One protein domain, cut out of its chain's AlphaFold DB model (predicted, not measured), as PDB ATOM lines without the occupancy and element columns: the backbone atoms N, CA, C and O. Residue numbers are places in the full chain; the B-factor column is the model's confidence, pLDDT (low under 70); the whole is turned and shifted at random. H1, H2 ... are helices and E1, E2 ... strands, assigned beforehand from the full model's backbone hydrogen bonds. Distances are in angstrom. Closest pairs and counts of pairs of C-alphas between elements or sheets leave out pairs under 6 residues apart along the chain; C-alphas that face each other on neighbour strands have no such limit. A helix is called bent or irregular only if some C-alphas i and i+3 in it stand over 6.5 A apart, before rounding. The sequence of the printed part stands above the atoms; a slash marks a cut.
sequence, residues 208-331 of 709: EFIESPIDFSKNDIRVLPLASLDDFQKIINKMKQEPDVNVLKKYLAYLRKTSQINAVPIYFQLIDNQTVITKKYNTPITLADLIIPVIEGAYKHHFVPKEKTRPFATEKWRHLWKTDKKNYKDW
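This is residues 208 to 331 of the 709 residues of an uncharacterized protein of Phaeodactylibacter sp (UniProt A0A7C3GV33). Five roughly aligned helices, H3 to H7, make a bundle stacked in tiers: H3 beside H4, then H5 beside H6 near the core, then the kinked H7 on them. Short H1 and H2 cover the far side of H3 and H4, and a small strand hairpin, E1 and E2, sits at the end where H6 begins. The printed part has 124 residues, mostly helix by class, in the order H1 H2 H3 H4 H5 E1 E2 H6 H7; the sheet E1 - E2 is antiparallel. It is compact, with a radius of gyration of the C-alphas of 14.2 A and spans of 38 by 36 by 24 A.

Find C-alpha 208 at (-7.045, 31.237, 87.369), where H1, residues 208 to 211, begins. H2 follows at residues 218 to 223, H3 at 229 to 241, 19.0 A long, and H4 at 245 to 258, 20.0 A long. H5, residues 261 to 270, is 15.7 A long and irregular, with C-alphas 262 and 265 7.4 A apart. E1 is residues 276 to 280, E2 residues 283 to 286. H6 starts at C-alpha 287, (-3.246, 24.076, 108.191), and runs 19.3 A to residue 299. H7, residues 314 to 331, is 16.2 A long and irregular: C-alphas 323 and 326 are 8.6 A apart, with a kink of 113 degrees near residue 325. It ends at (-23.260, 13.142, 110.364).

Look first at the helical hairpin H3 and H4, which only just touch, with 3 pairs of C-alphas within 8 A, closest at Met 239 and Leu 248, 6.2 A. H3 touches H5 at a shallow tilt of 14 degrees, the same way, closest at the C-alphas of Leu 229 and Ala 263, 6.1 A. H4 touches H6 with residues 252 to 256 alone, the C-alphas of Arg 256 and Val 294 being closest at 4.7 A. H5 and H6 touch, opposite ways at 10 degrees, a shallow tilt, with C-alphas 261 and 298 closest at 5.2 A. H7 touches H6, closest at C-alphas 289 and 314, 5.7 A. Outward, H2 touches H4, with C-alphas 221 and 254 closest at 6.0 A; H1 only just touches H3, with 3 pairs within 8 A, closest at C-alphas 210 and 235, 6.1 A. In the hairpin E1 and E2, N 285 and O 278 are 2.8 A apart, within hydrogen-bond range. Every O i to N i+4 pair is within range in H2 and H4, against 8 of 9 in H3, 6 of 9 in H6, 9 of 14 in H7 and 2 of 6 in H5, where 5 of 7 O i to N i+3 pairs are; H1 is too short for such a pair.

The C-alphas farthest apart, Asp 215 and Thr 323, are 39.7 A apart. The printed part has no cut; the link H6 to H7, residues 300 to 313, is long. The model's pLDDT is under 70 at residues 219, 308 and 309.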
ATOM      1  N   GLU A 208      -8.023  30.172  87.122       87.00
ATOM      2  CA  GLU A 208      -7.045  31.237  87.369       87.00
ATOM      3  C   GLU A 208      -6.864  31.493  88.865       87.00
ATOM      4  O   GLU A 208      -5.738  31.621  89.326       87.00
ATOM      5  N   PHE A 209      -7.932  31.468  89.662       94.12
ATOM      6  CA  PHE A 209      -7.814  31.500  91.119       94.12
ATOM      7  C   PHE A 209      -7.116  30.249  91.671       94.12
ATOM      8  O   PHE A 209      -6.363  30.339  92.637       94.12
ATOM      9  N   ILE A 210      -7.366  29.071  91.096       92.44
ATOM     10  CA  ILE A 210      -6.691  27.825  91.473       92.44
ATOM     11  C   ILE A 210      -5.214  27.872  91.070       92.44
ATOM     12  O   ILE A 210      -4.381  27.294  91.758       92.44
ATOM     13  N   GLU A 211      -4.852  28.543  89.982       91.75
ATOM     14  CA  GLU A 211      -3.469  28.726  89.543       91.75
ATOM     15  C   GLU A 211      -2.733  29.815  90.331       91.75
ATOM     16  O   GLU A 211      -1.673  29.537  90.893       91.75
ATOM     17  N   SER A 212      -3.344  30.990  90.476       89.62
ATOM     18  CA  SER A 212      -2.743  32.219  91.003       89.62
ATOM     19  C   SER A 212      -3.686  32.956  91.975       89.62
ATOM     20  O   SER A 212      -4.132  34.078  91.732       89.62
ATOM     21  N   PRO A 213      -3.987  32.391  93.157       90.38
ATOM     22  CA  PRO A 213      -4.957  32.965  94.102       90.38
ATOM     23  C   PRO A 213      -4.506  34.285  94.752       90.38
ATOM     24  O   PRO A 213      -5.299  34.942  95.437       90.38
ATOM     25  N   ILE A 214      -3.228  34.655  94.620       89.50
ATOM     26  CA  ILE A 214      -2.674  35.869  95.225       89.50
ATOM     27  C   ILE A 214      -3.232  37.140  94.572       89.50
ATOM     28  O   ILE A 214      -3.481  38.116  95.288       89.50
ATOM     29  N   ASP A 215      -3.531  37.071  93.272       87.62
ATOM     30  CA  ASP A 215      -4.005  38.185  92.444       87.62
ATOM     31  C   ASP A 215      -5.460  38.571  92.752       87.62
ATOM     32  O   ASP A 215      -5.896  39.692  92.503       87.62
ATOM     33  N   PHE A 216      -6.205  37.676  93.406       87.50
ATOM     34  CA  PHE A 216      -7.611  37.886  93.727       87.50
ATOM     35  C   PHE A 216      -7.783  38.657  95.032       87.50
ATOM     36  O   PHE A 216      -7.354  38.224  96.106       87.50
ATOM     37  N   SER A 217      -8.494  39.782  95.004       83.00
ATOM     38  CA  SER A 217      -8.894  40.513  96.205       83.00
ATOM     39  C   SER A 217      -9.948  39.744  97.019       83.00
ATOM     40  O   SER A 217     -10.527  38.741  96.602       83.00
ATOM     41  N   LYS A 218     -10.247  40.223  98.236       74.38
ATOM     42  CA  LYS A 218     -11.326  39.634  99.052       74.38
ATOM     43  C   LYS A 218     -12.702  39.757  98.389       74.38
ATOM     44  O   LYS A 218     -13.571  38.947  98.705       74.38
ATOM     45  N   ASN A 219     -12.919  40.773  97.555       69.38
ATOM     46  CA  ASN A 219     -14.188  40.962  96.856       69.38
ATOM     47  C   ASN A 219     -14.291  40.026  95.650       69.38
ATOM     48  O   ASN A 219     -15.350  39.439  95.455       69.38
ATOM     49  N   ASP A 220     -13.183  39.777  94.957       79.88
ATOM     50  CA  ASP A 220     -13.152  38.873  93.801       79.88
ATOM     51  C   ASP A 220     -13.479  37.439  94.252       79.88
ATOM     52  O   ASP A 220     -14.399  36.798  93.749       79.88
ATOM     53  N   ILE A 221     -12.881  36.989  95.363       82.06
ATOM     54  CA  ILE A 221     -13.205  35.688  95.982       82.06
ATOM     55  C   ILE A 221     -14.698  35.580  96.371       82.06
ATOM     56  O   ILE A 221     -15.302  34.499  96.339       82.06
ATOM     57  N   ARG A 222     -15.340  36.697  96.747       73.62
ATOM     58  CA  ARG A 222     -16.770  36.713  97.111       73.62
ATOM     59  C   ARG A 222     -17.692  36.518  95.920       73.62
ATOM     60  O   ARG A 222     -18.809  36.058  96.149       73.62
ATOM     61  N   VAL A 223     -17.247  36.784  94.698       79.25
ATOM     62  CA  VAL A 223     -18.052  36.577  93.487       79.25
ATOM     63  C   VAL A 223     -17.684  35.298  92.734       79.25
ATOM     64  O   VAL A 223     -18.511  34.826  91.964       79.25
ATOM     65  N   LEU A 224     -16.548  34.656  93.059       84.12
ATOM     66  CA  LEU A 224     -16.149  33.380  92.447       84.12
ATOM     67  C   LEU A 224     -17.257  32.305  92.503       84.12
ATOM     68  O   LEU A 224     -17.926  32.166  93.548       84.12
ATOM     69  N   PRO A 225     -17.410  31.511  91.424       83.44
ATOM     70  CA  PRO A 225     -18.437  30.483  91.309       83.44
ATOM     71  C   PRO A 225     -18.191  29.308  92.264       83.44
ATOM     72  O   PRO A 225     -17.129  29.170  92.876       83.44
ATOM     73  N   LEU A 226     -19.199  28.447  92.410       82.81
ATOM     74  CA  LEU A 226     -19.123  27.228  93.213       82.81
ATOM     75  C   LEU A 226     -18.276  26.163  92.495       82.81
ATOM     76  O   LEU A 226     -18.600  25.782  91.375       82.81
ATOM     77  N   ALA A 227     -17.219  25.685  93.151       87.00
ATOM     78  CA  ALA A 227     -16.309  24.663  92.635       87.00
ATOM     79  C   ALA A 227     -16.986  23.294  92.458       87.00
ATOM     80  O   ALA A 227     -17.853  22.903  93.249       87.00
ATOM     81  N   SER A 228     -16.534  22.538  91.455       89.88
ATOM     82  CA  SER A 228     -16.811  21.105  91.356       89.88
ATOM     83  C   SER A 228     -15.965  20.305  92.363       89.88
ATOM     84  O   SER A 228     -15.045  20.829  92.995       89.88
ATOM     85  N   LEU A 229     -16.250  19.006  92.526       89.50
ATOM     86  CA  LEU A 229     -15.421  18.133  93.372       89.50
ATOM     87  C   LEU A 229     -13.975  18.021  92.863       89.50
ATOM     88  O   LEU A 229     -13.060  17.918  93.679       89.50
ATOM     89  N   ASP A 230     -13.773  18.074  91.544       90.50
ATOM     90  CA  ASP A 230     -12.441  18.067  90.931       90.50
ATOM     91  C   ASP A 230     -11.669  19.345  91.283       90.50
ATOM     92  O   ASP A 230     -10.523  19.291  91.727       90.50
ATOM     93  N   ASP A 231     -12.337  20.496  91.231       93.00
ATOM     94  CA  ASP A 231     -11.733  21.786  91.575       93.00
ATOM     95  C   ASP A 231     -11.364  21.860  93.062       93.00
ATOM     96  O   ASP A 231     -10.268  22.294  93.418       93.00
ATOM     97  N   PHE A 232     -12.223  21.346  93.954       94.38
ATOM     98  CA  PHE A 232     -11.864  21.200  95.367       94.38
ATOM     99  C   PHE A 232     -10.634  20.304  95.554       94.38
ATOM    100  O   PHE A 232      -9.783  20.603  96.394       94.38
ATOM    101  N   GLN A 233     -10.518  19.221  94.782       96.25
ATOM    102  CA  GLN A 233      -9.361  18.331  94.839       96.25
ATOM    103  C   GLN A 233      -8.084  19.022  94.342       96.25
ATOM    104  O   GLN A 233      -7.042  18.870  94.988       96.25
ATOM    105  N   LYS A 234      -8.156  19.822  93.269       95.25
ATOM    106  CA  LYS A 234      -7.039  20.652  92.784       95.25
ATOM    107  C   LYS A 234      -6.575  21.639  93.853       95.25
ATOM    108  O   LYS A 234      -5.394  21.639  94.197       95.25
ATOM    109  N   ILE A 235      -7.504  22.396  94.446       95.94
ATOM    110  CA  ILE A 235      -7.211  23.349  95.529       95.94
ATOM    111  C   ILE A 235      -6.493  22.644  96.680       95.94
ATOM    112  O   ILE A 235      -5.434  23.083  97.123       95.94
ATOM    113  N   ILE A 236      -7.036  21.522  97.158       96.50
ATOM    114  CA  ILE A 236      -6.459  20.797  98.295       96.50
ATOM    115  C   ILE A 236      -5.081  20.214  97.959       96.50
ATOM    116  O   ILE A 236      -4.195  20.232  98.814       96.50
ATOM    117  N   ASN A 237      -4.862  19.735  96.732       95.31
ATOM    118  CA  ASN A 237      -3.548  19.262  96.296       95.31
ATOM    119  C   ASN A 237      -2.511  20.392  96.276       95.31
ATOM    120  O   ASN A 237      -1.410  20.193  96.788       95.31
ATOM    121  N   LYS A 238      -2.882  21.584  95.794       94.75
ATOM    122  CA  LYS A 238      -2.010  22.766  95.839       94.75
ATOM    123  C   LYS A 238      -1.712  23.208  97.261       94.75
ATOM    124  O   LYS A 238      -0.554  23.385  97.619       94.75
ATOM    125  N   MET A 239      -2.728  23.263  98.120       95.44
ATOM    126  CA  MET A 239      -2.553  23.614  99.532       95.44
ATOM    127  C   MET A 239      -1.584  22.684 100.283       95.44
ATOM    128  O   MET A 239      -0.974  23.117 101.255       95.44
ATOM    129  N   LYS A 240      -1.428  21.414  99.875       92.69
ATOM    130  CA  LYS A 240      -0.447  20.496 100.491       92.69
ATOM    131  C   LYS A 240       1.001  20.859 100.164       92.69
ATOM    132  O   LYS A 240       1.879  20.512 100.949       92.69
ATOM    133  N   GLN A 241       1.236  21.476  99.009       91.69
ATOM    134  CA  GLN A 241       2.569  21.760  98.471       91.69
ATOM    135  C   GLN A 241       2.951  23.242  98.589       91.69
ATOM    136  O   GLN A 241       4.122  23.573  98.447       91.69
ATOM    137  N   GLU A 242       1.985  24.117  98.866       92.81
ATOM    138  CA  GLU A 242       2.161  25.566  98.917       92.81
ATOM    139  C   GLU A 242       2.876  26.044 100.200       92.81
ATOM    140  O   GLU A 242       2.339  25.861 101.302       92.81
ATOM    141  N   PRO A 243       4.047  26.702 100.090       87.12
ATOM    142  CA  PRO A 243       4.721  27.320 101.229       87.12
ATOM    143  C   PRO A 243       4.186  28.717 101.604       87.12
ATOM    144  O   PRO A 243       4.373  29.132 102.753       87.12
ATOM    145  N   ASP A 244       3.537  29.463 100.697       89.50
ATOM    146  CA  ASP A 244       3.077  30.827 100.982       89.50
ATOM    147  C   ASP A 244       1.772  30.854 101.800       89.50
ATOM    148  O   ASP A 244       0.664  30.537 101.354       89.50
ATOM    149  N   VAL A 245       1.893  31.346 103.033       87.94
ATOM    150  CA  VAL A 245       0.789  31.562 103.974       87.94
ATOM    151  C   VAL A 245      -0.310  32.477 103.414       87.94
ATOM    152  O   VAL A 245      -1.486  32.299 103.751       87.94
ATOM    153  N   ASN A 246       0.027  33.476 102.601       86.25
ATOM    154  CA  ASN A 246      -0.955  34.387 102.017       86.25
ATOM    155  C   ASN A 246      -1.804  33.686 100.959       86.25
ATOM    156  O   ASN A 246      -3.028  33.842 100.986       86.25
ATOM    157  N   VAL A 247      -1.191  32.854 100.118       90.50
ATOM    158  CA  VAL A 247      -1.891  32.002  99.148       90.50
ATOM    159  C   VAL A 247      -2.815  31.019  99.877       90.50
ATOM    160  O   VAL A 247      -4.017  30.971  99.607       90.50
ATOM    161  N   LEU A 248      -2.317  30.333 100.912       91.00
ATOM    162  CA  LEU A 248      -3.132  29.430 101.734       91.00
ATOM    163  C   LEU A 248      -4.347  30.133 102.363       91.00
ATOM    164  O   LEU A 248      -5.448  29.575 102.404       91.00
ATOM    165  N   LYS A 249      -4.195  31.382 102.825       87.88
ATOM    166  CA  LYS A 249      -5.313  32.184 103.355       87.88
ATOM    167  C   LYS A 249      -6.374  32.494 102.295       87.88
ATOM    168  O   LYS A 249      -7.551  32.568 102.657       87.88
ATOM    169  N   LYS A 250      -5.994  32.678 101.026       92.19
ATOM    170  CA  LYS A 250      -6.924  32.934  99.911       92.19
ATOM    171  C   LYS A 250      -7.753  31.691  99.606       92.19
ATOM    172  O   LYS A 250      -8.981  31.779  99.619       92.19
ATOM    173  N   TYR A 251      -7.113  30.524  99.490       95.12
ATOM    174  CA  TYR A 251      -7.821  29.247  99.353       95.12
ATOM    175  C   TYR A 251      -8.790  28.996 100.508       95.12
ATOM    176  O   TYR A 251      -9.962  28.697 100.290       95.12
ATOM    177  N   LEU A 252      -8.346  29.193 101.753       91.12
ATOM    178  CA  LEU A 252      -9.205  29.030 102.930       91.12
ATOM    179  C   LEU A 252     -10.401  29.994 102.931       91.12
ATOM    180  O   LEU A 252     -11.481  29.621 103.388       91.12
ATOM    181  N   ALA A 253     -10.233  31.227 102.446       88.69
ATOM    182  CA  ALA A 253     -11.330  32.185 102.333       88.69
ATOM    183  C   ALA A 253     -12.389  31.717 101.325       88.69
ATOM    184  O   ALA A 253     -13.580  31.772 101.635       88.69
ATOM    185  N   TYR A 254     -11.953  31.209 100.169       93.31
ATOM    186  CA  TYR A 254     -12.838  30.617  99.170       93.31
ATOM    187  C   TYR A 254     -13.566  29.384  99.725       93.31
ATOM    188  O   TYR A 254     -14.794  29.372  99.780       93.31
ATOM    189  N   LEU A 255     -12.827  28.403 100.256       93.88
ATOM    190  CA  LEU A 255     -13.389  27.151 100.779       93.88
ATOM    191  C   LEU A 255     -14.419  27.367 101.898       93.88
ATOM    192  O   LEU A 255     -15.412  26.650 101.970       93.88
ATOM    193  N   ARG A 256     -14.230  28.367 102.770       90.00
ATOM    194  CA  ARG A 256     -15.207  28.696 103.829       90.00
ATOM    195  C   ARG A 256     -16.526  29.231 103.280       90.00
ATOM    196  O   ARG A 256     -17.562  29.025 103.903       90.00
ATOM    197  N   LYS A 257     -16.490  29.938 102.150       86.88
ATOM    198  CA  LYS A 257     -17.687  30.446 101.467       86.88
ATOM    199  C   LYS A 257     -18.416  29.312 100.744       86.88
ATOM    200  O   LYS A 257     -19.642  29.295 100.726       86.88
ATOM    201  N   THR A 258     -17.666  28.391 100.145       88.94
ATOM    202  CA  THR A 258     -18.179  27.374  99.215       88.94
ATOM    203  C   THR A 258     -18.224  25.962  99.802       88.94
ATOM    204  O   THR A 258     -18.374  25.001  99.055       88.94
ATOM    205  N   SER A 259     -18.121  25.806 101.126       88.38
ATOM    206  CA  SER A 259     -18.049  24.498 101.787       88.38
ATOM    207  C   SER A 259     -19.250  23.602 101.463       88.38
ATOM    208  O   SER A 259     -20.399  24.010 101.660       88.38
ATOM    209  N   GLN A 260     -18.996  22.359 101.047       89.75
ATOM    210  CA  GLN A 260     -20.037  21.376 100.730       89.75
ATOM    211  C   GLN A 260     -19.802  20.037 101.423       89.75
ATOM    212  O   GLN A 260     -18.670  19.567 101.517       89.75
ATOM    213  N   ILE A 261     -20.892  19.367 101.818       89.38
ATOM    214  CA  ILE A 261     -20.837  18.030 102.435       89.38
ATOM    215  C   ILE A 261     -20.123  17.041 101.508       89.38
ATOM    216  O   ILE A 261     -19.236  16.326 101.953       89.38
ATOM    217  N   ASN A 262     -20.435  17.035 100.208       90.38
ATOM    218  CA  ASN A 262     -19.839  16.082  99.264       90.38
ATOM    219  C   ASN A 262     -18.310  16.212  99.139       90.38
ATOM    220  O   ASN A 262     -17.656  15.214  98.846       90.38
ATOM    221  N   ALA A 263     -17.747  17.392  99.414       93.75
ATOM    222  CA  ALA A 263     -16.311  17.661  99.366       93.75
ATOM    223  C   ALA A 263     -15.589  17.404 100.704       93.75
ATOM    224  O   ALA A 263     -14.363  17.483 100.767       93.75
ATOM    225  N   VAL A 264     -16.308  17.036 101.772       94.75
ATOM    226  CA  VAL A 264     -15.722  16.750 103.093       94.75
ATOM    227  C   VAL A 264     -14.575  15.727 103.051       94.75
ATOM    228  O   VAL A 264     -13.543  16.007 103.666       94.75
ATOM    229  N   PRO A 265     -14.662  14.599 102.312       96.31
ATOM    230  CA  PRO A 265     -13.539  13.667 102.197       96.31
ATOM    231  C   PRO A 265     -12.265  14.311 101.638       96.31
ATOM    232  O   PRO A 265     -11.164  13.912 102.010       96.31
ATOM    233  N   ILE A 266     -12.415  15.320 100.776       96.25
ATOM    234  CA  ILE A 266     -11.308  16.081 100.196       96.25
ATOM    235  C   ILE A 266     -10.703  16.999 101.265       96.25
ATOM    236  O   ILE A 266      -9.494  16.975 101.478       96.25
ATOM    237  N   TYR A 267     -11.529  17.740 102.013       95.75
ATOM    238  CA  TYR A 267     -11.062  18.619 103.096       95.75
ATOM    239  C   TYR A 267     -10.281  17.850 104.174       95.75
ATOM    240  O   TYR A 267      -9.244  18.316 104.650       95.75
ATOM    241  N   PHE A 268     -10.727  16.636 104.520       96.12
ATOM    242  CA  PHE A 268     -10.043  15.780 105.494       96.12
ATOM    243  C   PHE A 268      -8.658  15.296 105.045       96.12
ATOM    244  O   PHE A 268      -7.892  14.838 105.888       96.12
ATOM    245  N   GLN A 269      -8.264  15.453 103.777       95.50
ATOM    246  CA  GLN A 269      -6.890  15.162 103.350       95.50
ATOM    247  C   GLN A 269      -5.854  16.111 103.980       95.50
ATOM    248  O   GLN A 269      -4.664  15.805 103.957       95.50
ATOM    249  N   LEU A 270      -6.286  17.249 104.541       94.81
ATOM    250  CA  LEU A 270      -5.430  18.188 105.274       94.81
ATOM    251  C   LEU A 270      -5.462  17.988 106.798       94.81
ATOM    252  O   LEU A 270      -4.761  18.705 107.503       94.81
ATOM    253  N   ILE A 271      -6.236  17.032 107.333       92.94
ATOM    254  CA  ILE A 271      -6.470  16.903 108.789       92.94
ATOM    255  C   ILE A 271      -5.216  16.542 109.602       92.94
ATOM    256  O   ILE A 271      -5.156  16.779 110.810       92.94
ATOM    257  N   ASP A 272      -4.206  15.975 108.944       90.31
ATOM    258  CA  ASP A 272      -2.926  15.607 109.555       90.31
ATOM    259  C   ASP A 272      -1.785  16.557 109.140       90.31
ATOM    260  O   ASP A 272      -0.649  16.386 109.581       90.31
ATOM    261  N   ASN A 273      -2.075  17.597 108.346       90.94
ATOM    262  CA  ASN A 273      -1.077  18.550 107.863       90.94
ATOM    263  C   ASN A 273      -0.546  19.446 109.002       90.94
ATOM    264  O   ASN A 273      -1.306  20.168 109.649       90.94
ATOM    265  N   GLN A 274       0.772  19.410 109.219       89.69
ATOM    266  CA  GLN A 274       1.459  20.113 110.310       89.69
ATOM    267  C   GLN A 274       2.054  21.477 109.909       89.69
ATOM    268  O   GLN A 274       2.734  22.099 110.724       89.69
ATOM    269  N   THR A 275       1.813  21.971 108.687       87.75
ATOM    270  CA  THR A 275       2.327  23.273 108.235       87.75
ATOM    271  C   THR A 275       1.782  24.383 109.128       87.75
ATOM    272  O   THR A 275       0.570  24.593 109.207       87.75
ATOM    273  N   VAL A 276       2.673  25.096 109.824       87.31
ATOM    274  CA  VAL A 276       2.310  26.174 110.754       87.31
ATOM    275  C   VAL A 276       2.032  27.455 109.972       87.31
ATOM    276  O   VAL A 276       2.913  27.984 109.305       87.31
ATOM    277  N   ILE A 277       0.813  27.978 110.091       84.75
ATOM    278  CA  ILE A 277       0.344  29.152 109.338       84.75
ATOM    279  C   ILE A 277       0.434  30.431 110.171       84.75
ATOM    280  O   ILE A 277       0.733  31.511 109.666       84.75
ATOM    281  N   THR A 278       0.127  30.333 111.463       84.81
ATOM    282  CA  THR A 278       0.189  31.457 112.404       84.81
ATOM    283  C   THR A 278       0.368  30.937 113.825       84.81
ATOM    284  O   THR A 278       0.186  29.751 114.085       84.81
ATOM    285  N   LYS A 279       0.686  31.814 114.776       81.69
ATOM    286  CA  LYS A 279       0.633  31.501 116.211       81.69
ATOM    287  C   LYS A 279      -0.542  32.238 116.852       81.69
ATOM    288  O   LYS A 279      -0.826  33.377 116.487       81.69
ATOM    289  N   LYS A 280      -1.229  31.600 117.800       75.00
ATOM    290  CA  LYS A 280      -2.247  32.235 118.652       75.00
ATOM    291  C   LYS A 280      -2.050  31.743 120.083       75.00
ATOM    292  O   LYS A 280      -1.984  30.539 120.294       75.00
ATOM    293  N   TYR A 281      -1.917  32.656 121.049       70.56
ATOM    294  CA  TYR A 281      -1.633  32.321 122.456       70.56
ATOM    295  C   TYR A 281      -0.418  31.385 122.629       70.56
ATOM    296  O   TYR A 281      -0.506  30.358 123.293       70.56
ATOM    297  N   ASN A 282       0.696  31.688 121.949       76.25
ATOM    298  CA  ASN A 282       1.907  30.847 121.881       76.25
ATOM    299  C   ASN A 282       1.708  29.410 121.367       76.25
ATOM    300  O   ASN A 282       2.658  28.632 121.351       76.25
ATOM    301  N   THR A 283       0.522  29.071 120.865       79.75
ATOM    302  CA  THR A 283       0.240  27.771 120.258       79.75
ATOM    303  C   THR A 283       0.343  27.892 118.733       79.75
ATOM    304  O   THR A 283      -0.238  28.825 118.160       79.75
ATOM    305  N   PRO A 284       1.091  27.003 118.050       85.56
ATOM    306  CA  PRO A 284       1.123  26.973 116.593       85.56
ATOM    307  C   PRO A 284      -0.253  26.568 116.051       85.56
ATOM    308  O   PRO A 284      -0.837  25.587 116.499       85.56
ATOM    309  N   ILE A 285      -0.766  27.344 115.098       87.88
ATOM    310  CA  ILE A 285      -1.988  27.050 114.350       87.88
ATOM    311  C   ILE A 285      -1.571  26.475 113.005       87.88
ATOM    312  O   ILE A 285      -0.925  27.154 112.200       87.88
ATOM    313  N   THR A 286      -1.937  25.222 112.788       91.69
ATOM    314  CA  THR A 286      -1.578  24.457 111.596       91.69
ATOM    315  C   THR A 286      -2.614  24.611 110.486       91.69
ATOM    316  O   THR A 286      -3.726  25.102 110.701       91.69
ATOM    317  N   LEU A 287      -2.279  24.163 109.280       90.38
ATOM    318  CA  LEU A 287      -3.246  24.076 108.191       90.38
ATOM    319  C   LEU A 287      -4.403  23.115 108.527       90.38
ATOM    320  O   LEU A 287      -5.553  23.418 108.199       90.38
ATOM    321  N   ALA A 288      -4.123  22.027 109.258       92.19
ATOM    322  CA  ALA A 288      -5.143  21.126 109.796       92.19
ATOM    323  C   ALA A 288      -6.134  21.838 110.730       92.19
ATOM    324  O   ALA A 288      -7.322  21.531 110.725       92.19
ATOM    325  N   ASP A 289      -5.680  22.825 111.500       89.69
ATOM    326  CA  ASP A 289      -6.569  23.619 112.347       89.69
ATOM    327  C   ASP A 289      -7.451  24.569 111.522       89.69
ATOM    328  O   ASP A 289      -8.627  24.775 111.819       89.69
ATOM    329  N   LEU A 290      -6.901  25.145 110.449       90.81
ATOM    330  CA  LEU A 290      -7.600  26.143 109.638       90.81
ATOM    331  C   LEU A 290      -8.611  25.565 108.645       90.81
ATOM    332  O   LEU A 290      -9.482  26.326 108.199       90.81
ATOM    333  N   ILE A 291      -8.526  24.267 108.328       93.25
ATOM    334  CA  ILE A 291      -9.539  23.560 107.533       93.25
ATOM    335  C   ILE A 291     -10.785  23.212 108.364       93.25
ATOM    336  O   ILE A 291     -11.864  23.049 107.798       93.25
ATOM    337  N   ILE A 292     -10.690  23.186 109.701       93.00
ATOM    338  CA  ILE A 292     -11.834  22.885 110.578       93.00
ATOM    339  C   ILE A 292     -13.025  23.821 110.323       93.00
ATOM    340  O   ILE A 292     -14.102  23.297 110.064       93.00
ATOM    341  N   PRO A 293     -12.882  25.159 110.256       89.62
ATOM    342  CA  PRO A 293     -13.992  26.041 109.888       89.62
ATOM    343  C   PRO A 293     -14.669  25.729 108.542       89.62
ATOM    344  O   PRO A 293     -15.843  26.039 108.372       89.62
ATOM    345  N   VAL A 294     -13.950  25.139 107.576       91.38
ATOM    346  CA  VAL A 294     -14.535  24.705 106.291       91.38
ATOM    347  C   VAL A 294     -15.418  23.476 106.509       91.38
ATOM    348  O   VAL A 294     -16.550  23.432 106.033       91.38
ATOM    349  N   ILE A 295     -14.927  22.499 107.277       92.62
ATOM    350  CA  ILE A 295     -15.673  21.284 107.637       92.62
ATOM    351  C   ILE A 295     -16.896  21.643 108.496       92.62
ATOM    352  O   ILE A 295     -18.010  21.203 108.212       92.62
ATOM    353  N   GLU A 296     -16.718  22.496 109.504       89.12
ATOM    354  CA  GLU A 296     -17.795  23.006 110.359       89.12
ATOM    355  C   GLU A 296     -18.840  23.784 109.550       89.12
ATOM    356  O   GLU A 296     -20.038  23.649 109.807       89.12
ATOM    357  N   GLY A 297     -18.409  24.538 108.530       84.62
ATOM    358  CA  GLY A 297     -19.282  25.213 107.570       84.62
ATOM    359  C   GLY A 297     -20.154  24.243 106.769       84.62
ATOM    360  O   GLY A 297     -21.364  24.456 106.670       84.62
ATOM    361  N   ALA A 298     -19.576  23.135 106.287       87.00
ATOM    362  CA  ALA A 298     -20.304  22.113 105.533       87.00
ATOM    363  C   ALA A 298     -21.427  21.455 106.358       87.00
ATOM    364  O   ALA A 298     -22.500  21.179 105.823       87.00
ATOM    365  N   TYR A 299     -21.208  21.245 107.661       84.69
ATOM    366  CA  TYR A 299     -22.185  20.616 108.562       84.69
ATOM    367  C   TYR A 299     -23.026  21.600 109.388       84.69
ATOM    368  O   TYR A 299     -23.969  21.180 110.059       84.69
ATOM    369  N   LYS A 300     -22.687  22.896 109.392       80.75
ATOM    370  CA  LYS A 300     -23.228  23.901 110.330       80.75
ATOM    371  C   LYS A 300     -23.177  23.418 111.792       80.75
ATOM    372  O   LYS A 300     -24.118  23.606 112.574       80.75
ATOM    373  N   HIS A 301     -22.076  22.771 112.161       84.00
ATOM    374  CA  HIS A 301     -21.842  22.208 113.490       84.00
ATOM    375  C   HIS A 301     -20.435  22.574 113.955       84.00
ATOM    376  O   HIS A 301     -19.505  22.511 113.162       84.00
ATOM    377  N   HIS A 302     -20.294  22.954 115.227       84.12
ATOM    378  CA  HIS A 302     -19.019  23.377 115.806       84.12
ATOM    379  C   HIS A 302     -18.740  22.560 117.059       84.12
ATOM    380  O   HIS A 302     -19.570  22.522 117.971       84.12
ATOM    381  N   PHE A 303     -17.559  21.953 117.136       83.62
ATOM    382  CA  PHE A 303     -17.145  21.269 118.353       83.62
ATOM    383  C   PHE A 303     -16.441  22.239 119.299       83.62
ATOM    384  O   PHE A 303     -15.565  22.999 118.900       83.62
ATOM    385  N   VAL A 304     -16.751  22.149 120.595       79.12
ATOM    386  CA  VAL A 304     -15.972  22.852 121.623       79.12
ATOM    387  C   VAL A 304     -14.587  22.192 121.738       79.12
ATOM    388  O   VAL A 304     -14.532  20.973 121.970       79.12
ATOM    389  N   PRO A 305     -13.476  22.939 121.585       80.50
ATOM    390  CA  PRO A 305     -12.126  22.415 121.791       80.50
ATOM    391  C   PRO A 305     -11.953  21.859 123.213       80.50
ATOM    392  O   PRO A 305     -12.541  22.375 124.160       80.50
ATOM    393  N   LYS A 306     -11.158  20.792 123.376       74.06
ATOM    394  CA  LYS A 306     -10.900  20.194 124.704       74.06
ATOM    395  C   LYS A 306     -10.103  21.135 125.618       74.06
ATOM    396  O   LYS A 306     -10.354  21.183 126.814       74.06
ATOM    397  N   GLU A 307      -9.169  21.885 125.044       75.56
ATOM    398  CA  GLU A 307      -8.324  22.844 125.753       75.56
ATOM    399  C   GLU A 307      -8.784  24.267 125.436       75.56
ATOM    400  O   GLU A 307      -8.883  24.636 124.267       75.56
ATOM    401  N   LYS A 308      -9.011  25.100 126.462       67.00
ATOM    402  CA  LYS A 308      -9.396  26.514 126.270       67.00
ATOM    403  C   LYS A 308      -8.336  27.331 125.514       67.00
ATOM    404  O   LYS A 308      -8.658  28.371 124.949       67.00
ATOM    405  N   THR A 309      -7.086  26.874 125.515       68.19
ATOM    406  CA  THR A 309      -5.939  27.508 124.850       68.19
ATOM    407  C   THR A 309      -5.887  27.231 123.346       68.19
ATOM    408  O   THR A 309      -5.272  28.008 122.613       68.19
ATOM    409  N   ARG A 310      -6.565  26.181 122.852       73.50
ATOM    410  CA  ARG A 310      -6.638  25.861 121.420       73.50
ATOM    411  C   ARG A 310      -7.938  26.378 120.791       73.50
ATOM    412  O   ARG A 310      -9.020  26.047 121.266       73.50
ATOM    413  N   PRO A 311      -7.864  27.143 119.686       78.06
ATOM    414  CA  PRO A 311      -9.051  27.734 119.067       78.06
ATOM    415  C   PRO A 311      -9.907  26.757 118.242       78.06
ATOM    416  O   PRO A 311     -11.038  27.110 117.921       78.06
ATOM    417  N   PHE A 312      -9.404  25.566 117.897       86.00
ATOM    418  CA  PHE A 312     -10.086  24.615 117.009       86.00
ATOM    419  C   PHE A 312     -10.150  23.212 117.620       86.00
ATOM    420  O   PHE A 312      -9.238  22.773 118.322       86.00
ATOM    421  N   ALA A 313     -11.234  22.488 117.342       89.19
ATOM    422  CA  ALA A 313     -11.473  21.134 117.841       89.19
ATOM    423  C   ALA A 313     -10.934  20.047 116.891       89.19
ATOM    424  O   ALA A 313     -11.586  19.024 116.666       89.19
ATOM    425  N   THR A 314      -9.740  20.264 116.339       90.25
ATOM    426  CA  THR A 314      -9.125  19.440 115.285       90.25
ATOM    427  C   THR A 314      -9.072  17.958 115.649       90.25
ATOM    428  O   THR A 314      -9.492  17.117 114.861       90.25
ATOM    429  N   GLU A 315      -8.682  17.618 116.882       89.75
ATOM    430  CA  GLU A 315      -8.621  16.218 117.334       89.75
ATOM    431  C   GLU A 315      -9.994  15.533 117.408       89.75
ATOM    432  O   GLU A 315     -10.089  14.329 117.177       89.75
ATOM    433  N   LYS A 316     -11.076  16.272 117.703       91.25
ATOM    434  CA  LYS A 316     -12.435  15.699 117.717       91.25
ATOM    435  C   LYS A 316     -12.883  15.344 116.303       91.25
ATOM    436  O   LYS A 316     -13.351  14.232 116.078       91.25
ATOM    437  N   TRP A 317     -12.678  16.259 115.357       92.81
ATOM    438  CA  TRP A 317     -12.966  16.020 113.943       92.81
ATOM    439  C   TRP A 317     -12.094  14.901 113.362       92.81
ATOM    440  O   TRP A 317     -12.613  14.020 112.681       92.81
ATOM    441  N   ARG A 318     -10.796  14.872 113.692       93.56
ATOM    442  CA  ARG A 318      -9.879  13.787 113.310       93.56
ATOM    443  C   ARG A 318     -10.347  12.438 113.847       93.56
ATOM    444  O   ARG A 318     -10.350  11.457 113.108       93.56
ATOM    445  N   HIS A 319     -10.728  12.373 115.121       93.25
ATOM    446  CA  HIS A 319     -11.215  11.139 115.728       93.25
ATOM    447  C   HIS A 319     -12.498  10.651 115.050       93.25
ATOM    448  O   HIS A 319     -12.544   9.496 114.640       93.25
ATOM    449  N   LEU A 320     -13.479  11.539 114.852       92.94
ATOM    450  CA  LEU A 320     -14.740  11.213 114.181       92.94
ATOM    451  C   LEU A 320     -14.510  10.702 112.750       92.94
ATOM    452  O   LEU A 320     -15.109   9.716 112.332       92.94
ATOM    453  N   TRP A 321     -13.580  11.311 112.012       95.06
ATOM    454  CA  TRP A 321     -13.190  10.828 110.688       95.06
ATOM    455  C   TRP A 321     -12.536   9.443 110.732       95.06
ATOM    456  O   TRP A 321     -12.847   8.582 109.911       95.06
ATOM    457  N   LYS A 322     -11.662   9.176 111.707       93.25
ATOM    458  CA  LYS A 322     -11.030   7.856 111.850       93.25
ATOM    459  C   LYS A 322     -12.039   6.757 112.186       93.25
ATOM    460  O   LYS A 322     -11.888   5.647 111.680       93.25
ATOM    461  N   THR A 323     -13.043   7.050 113.009       93.81
ATOM    462  CA  THR A 323     -14.006   6.051 113.487       93.81
ATOM    463  C   THR A 323     -15.212   5.873 112.568       93.81
ATOM    464  O   THR A 323     -15.702   4.755 112.451       93.81
ATOM    465  N   ASP A 324     -15.667   6.930 111.886       92.88
ATOM    466  CA  ASP A 324     -16.978   6.936 111.219       92.88
ATOM    467  C   ASP A 324     -16.993   7.596 109.822       92.88
ATOM    468  O   ASP A 324     -18.040   7.996 109.315       92.88
ATOM    469  N   LYS A 325     -15.846   7.697 109.127       93.19
ATOM    470  CA  LYS A 325     -15.797   8.305 107.773       93.19
ATOM    471  C   LYS A 325     -16.769   7.703 106.756       93.19
ATOM    472  O   LYS A 325     -17.129   8.383 105.802       93.19
ATOM    473  N   LYS A 326     -17.168   6.433 106.908       91.19
ATOM    474  CA  LYS A 326     -18.086   5.767 105.965       91.19
ATOM    475  C   LYS A 326     -19.472   6.422 105.958       91.19
ATOM    476  O   LYS A 326     -20.103   6.448 104.909       91.19
ATOM    477  N   ASN A 327     -19.881   7.014 107.080       91.44
ATOM    478  CA  ASN A 327     -21.199   7.616 107.274       91.44
ATOM    479  C   ASN A 327     -21.142   9.153 107.297       91.44
ATOM    480  O   ASN A 327     -22.042   9.800 107.823       91.44
ATOM    481  N   TYR A 328     -20.096   9.771 106.729       91.69
ATOM    482  CA  TYR A 328     -19.882  11.220 106.839       91.69
ATOM    483  C   TYR A 328     -21.084  12.054 106.363       91.69
ATOM    484  O   TYR A 328     -21.426  13.060 106.976       91.69
ATOM    485  N   LYS A 329     -21.785  11.611 105.310       88.62
ATOM    486  CA  LYS A 329     -22.997  12.288 104.816       88.62
ATOM    487  C   LYS A 329     -24.121  12.304 105.858       88.62
ATOM    488  O   LYS A 329     -24.872  13.276 105.918       88.62
ATOM    489  N   ASP A 330     -24.187  11.278 106.703       87.38
ATOM    490  CA  ASP A 330     -25.203  11.104 107.742       87.38
ATOM    491  C   ASP A 330     -24.834  11.789 109.062       87.38
ATOM    492  O   ASP A 330     -25.668  11.883 109.965       87.38
ATOM    493  N   TRP A 331     -23.630  12.358 109.183       90.00
ATOM    494  CA  TRP A 331     -23.260  13.142 110.364       90.00
ATOM    495  C   TRP A 331     -24.167  14.353 110.581       90.00
ATOM    496  O   TRP A 331     -24.329  14.790 111.715       90.00
TER     497      TRP A 331